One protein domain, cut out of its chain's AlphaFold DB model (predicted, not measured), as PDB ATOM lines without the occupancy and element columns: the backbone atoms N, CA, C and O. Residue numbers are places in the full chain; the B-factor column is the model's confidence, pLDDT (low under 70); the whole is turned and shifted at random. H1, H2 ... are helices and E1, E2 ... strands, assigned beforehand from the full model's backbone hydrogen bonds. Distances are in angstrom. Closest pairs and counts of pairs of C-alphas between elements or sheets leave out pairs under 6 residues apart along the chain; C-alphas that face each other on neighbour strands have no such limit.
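Overview. This is residues 2 to 42 of the 88 residues of the protein "4Fe-4S ferredoxin-type domain-containing protein" of Deltaproteobacteria bacterium ADurb.BinA014 (UniProt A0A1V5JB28). With little regular structure, the printed part is a small two-stranded hairpin, E1 and E2, from which a long loop, residues 18 to 31, leads away to one short helix, H1; residues 34 to 40 stick out. The 41 printed residues include two named strands, then one named helix, in a mixed class with only 11 residues in named elements; the sheet is E1 - E2, antiparallel. It is flat, 28 by 28 by 13 A, and only just loose, close to compact, with a radius of gyration of the C-alphas of 11.0 A.

Arrangement. E1, residues 6 to 8, and E2, residues 15 to 17, form an antiparallel hairpin, with 127 degrees between their directions. C-alphas 7 and 16 face each other at 4.7 A. N 6 and O 17 are within hydrogen-bond range at 2.9 A, as are N 15 and O 8 at 2.9 A. H1, residues 32 to 36, is apart from E1, and its O i to N i+4 pair is within hydrogen-bond range.

Along the chain. E1 begins at C-alpha 6 (31.538, 47.314, -21.410) and spans 6.6 A. E2 spans 6.4 A. H1 spans 6.3 A and ends at C-alpha 36 (30.414, 41.149, -9.358).

Size, cuts and confidence. The C-alphas farthest apart, of Gly 11 and Cys 30, are 29.2 A apart. The printed part has no cut; the link from E2 to H1 is long, 14 residues. Residues 2 and 40 to 42 have pLDDT under 70.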
ATOM      1  N   ALA A   2      36.466  45.168 -27.252       62.12
ATOM      2  CA  ALA A   2      35.474  45.155 -26.176       62.12
ATOM      3  C   ALA A   2      35.097  43.692 -25.881       62.12
ATOM      4  O   ALA A   2      34.958  42.909 -26.816       62.12
ATOM      5  N   GLY A   3      34.997  43.315 -24.605       82.31
ATOM      6  CA  GLY A   3      34.546  41.979 -24.199       82.31
ATOM      7  C   GLY A   3      33.021  41.824 -24.281       82.31
ATOM      8  O   GLY A   3      32.336  42.605 -24.938       82.31
ATOM      9  N   ALA A   4      32.474  40.839 -23.563       90.50
ATOM     10  CA  ALA A   4      31.029  40.579 -23.504       90.50
ATOM     11  C   ALA A   4      30.195  41.752 -22.945       90.50
ATOM     12  O   ALA A   4      29.021  41.900 -23.282       90.50
ATOM     13  N   ILE A   5      30.802  42.573 -22.085       90.75
ATOM     14  CA  ILE A   5      30.203  43.725 -21.407       90.75
ATOM     15  C   ILE A   5      31.201  44.887 -21.425       90.75
ATOM     16  O   ILE A   5      32.417  44.674 -21.428       90.75
ATOM     17  N   GLY A   6      30.704  46.120 -21.440       89.31
ATOM     18  CA  GLY A   6      31.538  47.314 -21.410       89.31
ATOM     19  C   GLY A   6      30.737  48.582 -21.145       89.31
ATOM     20  O   GLY A   6      29.561  48.536 -20.790       89.31
ATOM     21  N   PHE A   7      31.387  49.730 -21.322       91.12
ATOM     22  CA  PHE A   7      30.716  51.022 -21.246       91.12
ATOM     23  C   PHE A   7      30.150  51.426 -22.604       91.12
ATOM     24  O   PHE A   7      30.847  51.354 -23.617       91.12
ATOM     25  N   ARG A   8      28.919  51.931 -22.601       90.19
ATOM     26  CA  ARG A   8      28.252  52.544 -23.752       90.19
ATOM     27  C   ARG A   8      27.726  53.931 -23.384       90.19
ATOM     28  O   ARG A   8      27.596  54.256 -22.207       90.19
ATOM     29  N   GLY A   9      27.439  54.753 -24.390       90.38
ATOM     30  CA  GLY A   9      27.042  56.148 -24.179       90.38
ATOM     31  C   GLY A   9      28.195  57.037 -23.692       90.38
ATOM     32  O   GLY A   9      29.359  56.629 -23.672       90.38
ATOM     33  N   ARG A  10      27.882  58.288 -23.340       93.06
ATOM     34  CA  ARG A  10      28.852  59.295 -22.873       93.06
ATOM     35  C   ARG A  10      28.217  60.234 -21.845       93.06
ATOM     36  O   ARG A  10      26.998  60.393 -21.818       93.06
ATOM     37  N   GLY A  11      29.062  60.875 -21.034       95.62
ATOM     38  CA  GLY A  11      28.636  61.829 -20.006       95.62
ATOM     39  C   GLY A  11      27.680  61.199 -18.992       95.62
ATOM     40  O   GLY A  11      27.855  60.046 -18.610       95.62
ATOM     41  N   GLN A  12      26.644  61.946 -18.614       95.50
ATOM     42  CA  GLN A  12      25.577  61.488 -17.715       95.50
ATOM     43  C   GLN A  12      24.765  60.298 -18.254       95.50
ATOM     44  O   GLN A  12      24.149  59.578 -17.481       95.50
ATOM     45  N   ASN A  13      24.809  60.056 -19.569       92.81
ATOM     46  CA  ASN A  13      24.123  58.937 -20.218       92.81
ATOM     47  C   ASN A  13      25.048  57.723 -20.420       92.81
ATOM     48  O   ASN A  13      24.722  56.814 -21.185       92.81
ATOM     49  N   ARG A  14      26.242  57.715 -19.811       92.56
ATOM     50  CA  ARG A  14      27.146  56.563 -19.864       92.56
ATOM     51  C   ARG A  14      26.595  55.446 -18.981       92.56
ATOM     52  O   ARG A  14      26.345  55.657 -17.801       92.56
ATOM     53  N   SER A  15      26.485  54.246 -19.533       90.31
ATOM     54  CA  SER A  15      25.991  53.065 -18.825       90.31
ATOM     55  C   SER A  15      26.862  51.839 -19.091       90.31
ATOM     56  O   SER A  15      27.686  51.821 -20.010       90.31
ATOM     57  N   ILE A  16      26.704  50.821 -18.244       90.31
ATOM     58  CA  ILE A  16      27.297  49.497 -18.438       90.31
ATOM     59  C   ILE A  16      26.279  48.645 -19.198       90.31
ATOM     60  O   ILE A  16      25.106  48.603 -18.834       90.31
ATOM     61  N   GLY A  17      26.712  47.969 -20.256       90.06
ATOM     62  CA  GLY A  17      25.849  47.102 -21.049       90.06
ATOM     63  C   GLY A  17      26.633  46.275 -22.055       90.06
ATOM     64  O   GLY A  17      27.868  46.296 -22.076       90.06
ATOM     65  N   THR A  18      25.917  45.541 -22.899       90.06
ATOM     66  CA  THR A  18      26.545  44.892 -24.047       90.06
ATOM     67  C   THR A  18      26.889  45.932 -25.120       90.06
ATOM     68  O   THR A  18      26.271  47.004 -25.183       90.06
ATOM     69  N   PRO A  19      27.891  45.661 -25.974       85.75
ATOM     70  CA  PRO A  19      28.188  46.525 -27.107       85.75
ATOM     71  C   PRO A  19      26.938  46.719 -27.976       85.75
ATOM     72  O   PRO A  19      26.297  45.745 -28.365       85.75
ATOM     73  N   PHE A  20      26.594  47.978 -28.260       86.00
ATOM     74  CA  PHE A  20      25.430  48.355 -29.075       86.00
ATOM     75  C   PHE A  20      24.079  47.786 -28.601       86.00
ATOM     76  O   PHE A  20      23.156  47.699 -29.402       86.00
ATOM     77  N   ASP A  21      23.956  47.397 -27.324       86.19
ATOM     78  CA  ASP A  21      22.760  46.737 -26.771       86.19
ATOM     79  C   ASP A  21      22.382  45.417 -27.477       86.19
ATOM     80  O   ASP A  21      21.250  44.946 -27.400       86.19
ATOM     81  N   ILE A  22      23.354  44.770 -28.132       88.50
ATOM     82  CA  ILE A  22      23.185  43.473 -28.797       88.50
ATOM     83  C   ILE A  22      23.884  42.394 -27.971       88.50
ATOM     84  O   ILE A  22      24.919  42.645 -27.348       88.50
ATOM     85  N   LYS A  23      23.337  41.173 -27.943       85.19
ATOM     86  CA  LYS A  23      23.996  40.039 -27.285       85.19
ATOM     87  C   LYS A  23      25.369  39.799 -27.919       85.19
ATOM     88  O   LYS A  23      25.469  39.512 -29.107       85.19
ATOM     89  N   SER A  24      26.416  39.853 -27.102       88.88
ATOM     90  CA  SER A  24      27.762  39.482 -27.533       88.88
ATOM     91  C   SER A  24      27.884  37.965 -27.700       88.88
ATOM     92  O   SER A  24      27.452  37.204 -26.832       88.88
ATOM     93  N   GLU A  25      28.527  37.527 -28.779       90.19
ATOM     94  CA  GLU A  25      28.824  36.114 -29.051       90.19
ATOM     95  C   GLU A  25      29.769  35.481 -28.017       90.19
ATOM     96  O   GLU A  25      29.682  34.286 -27.747       90.19
ATOM     97  N   VAL A  26      30.613  36.286 -27.362       89.56
ATOM     98  CA  VAL A  26      31.505  35.813 -26.290       89.56
ATOM     99  C   VAL A  26      30.837  35.817 -24.907       89.56
ATOM    100  O   VAL A  26      31.428  35.350 -23.931       89.56
ATOM    101  N   CYS A  27      29.606  36.332 -24.786       89.31
ATOM    102  CA  CYS A  27      28.846  36.288 -23.539       89.31
ATOM    103  C   CYS A  27      28.315  34.871 -23.282       89.31
ATOM    104  O   CYS A  27      27.439  34.384 -23.994       89.31
ATOM    105  N   ARG A  28      28.791  34.234 -22.207       87.81
ATOM    106  CA  ARG A  28      28.393  32.868 -21.815       87.81
ATOM    107  C   ARG A  28      27.043  32.781 -21.099       87.81
ATOM    108  O   ARG A  28      26.681  31.702 -20.656       87.81
ATOM    109  N   LEU A  29      26.339  33.906 -20.927       83.56
ATOM    110  CA  LEU A  29      25.101  33.998 -20.135       83.56
ATOM    111  C   LEU A  29      25.237  33.421 -18.712       83.56
ATOM    112  O   LEU A  29      24.266  32.972 -18.121       83.56
ATOM    113  N   CYS A  30      26.443  33.459 -18.145       82.88
ATOM    114  CA  CYS A  30      26.745  32.849 -16.850       82.88
ATOM    115  C   CYS A  30      26.327  33.694 -15.636       82.88
ATOM    116  O   CYS A  30      26.606  33.301 -14.511       82.88
ATOM    117  N   GLY A  31      25.763  34.890 -15.836       80.25
ATOM    118  CA  GLY A  31      25.369  35.783 -14.738       80.25
ATOM    119  C   GLY A  31      26.524  36.452 -13.977       80.25
ATOM    120  O   GLY A  31      26.266  37.313 -13.149       80.25
ATOM    121  N   GLY A  32      27.793  36.162 -14.291       81.06
ATOM    122  CA  GLY A  32      28.952  36.670 -13.537       81.06
ATOM    123  C   GLY A  32      29.102  38.200 -13.476       81.06
ATOM    124  O   GLY A  32      29.810  38.716 -12.615       81.06
ATOM    125  N   CYS A  33      28.422  38.951 -14.346       82.69
ATOM    126  CA  CYS A  33      28.329  40.407 -14.232       82.69
ATOM    127  C   CYS A  33      27.395  40.874 -13.097       82.69
ATOM    128  O   CYS A  33      27.658  41.930 -12.531       82.69
ATOM    129  N   ILE A  34      26.353  40.107 -12.757       79.44
ATOM    130  CA  ILE A  34      25.386  40.403 -11.684       79.44
ATOM    131  C   ILE A  34      26.020  40.093 -10.326       79.44
ATOM    132  O   ILE A  34      26.331  41.041  -9.611       79.44
ATOM    133  N   GLU A  35      26.368  38.824 -10.063       74.31
ATOM    134  CA  GLU A  35      27.782  38.455  -9.994       74.31
ATOM    135  C   GLU A  35      28.630  39.424  -9.201       74.31
ATOM    136  O   GLU A  35      28.625  39.391  -7.991       74.31
ATOM    137  N   VAL A  36      29.403  40.240  -9.908       79.88
ATOM    138  CA  VAL A  36      30.414  41.149  -9.358       79.88
ATOM    139  C   VAL A  36      29.914  42.587  -9.183       79.88
ATOM    140  O   VAL A  36      30.652  43.443  -8.700       79.88
ATOM    141  N   CYS A  37      28.699  42.910  -9.635       79.38
ATOM    142  CA  CYS A  37      28.218  44.286  -9.628       79.38
ATOM    143  C   CYS A  37      27.930  44.724  -8.187       79.38
ATOM    144  O   CYS A  37      26.964  44.238  -7.613       79.38
ATOM    145  N   PRO A  38      28.652  45.695  -7.600       73.31
ATOM    146  CA  PRO A  38      28.462  46.074  -6.196       73.31
ATOM    147  C   PRO A  38      27.069  46.652  -5.898       73.31
ATOM    148  O   PRO A  38      26.632  46.635  -4.751       73.31
ATOM    149  N   ALA A  39      26.361  47.143  -6.922       74.25
ATOM    150  CA  ALA A  39      24.976  47.596  -6.805       74.25
ATOM    151  C   ALA A  39      23.959  46.440  -6.847       74.25
ATOM    152  O   ALA A  39      22.886  46.563  -6.267       74.25
ATOM    153  N   CYS A  40      24.282  45.330  -7.519       67.31
ATOM    154  CA  CYS A  40      23.431  44.136  -7.576       67.31
ATOM    155  C   CYS A  40      23.796  43.102  -6.499       67.31
ATOM    156  O   CYS A  40      22.946  42.327  -6.084       67.31
ATOM    157  N   GLN A  41      25.044  43.115  -6.030       59.34
ATOM    158  CA  GLN A  41      25.596  42.267  -4.976       59.34
ATOM    159  C   GLN A  41      25.255  42.734  -3.558       59.34
ATOM    160  O   GLN A  41      25.756  42.107  -2.628       59.34
ATOM    161  N   THR A  42      24.553  43.862  -3.371       50.75
ATOM    162  CA  THR A  42      24.562  44.643  -2.118       50.75
ATOM    163  C   THR A  42      24.587  43.762  -0.867       50.75
ATOM    164  O   THR A  42      23.579  43.231  -0.408       50.75
TER     165      THR A  42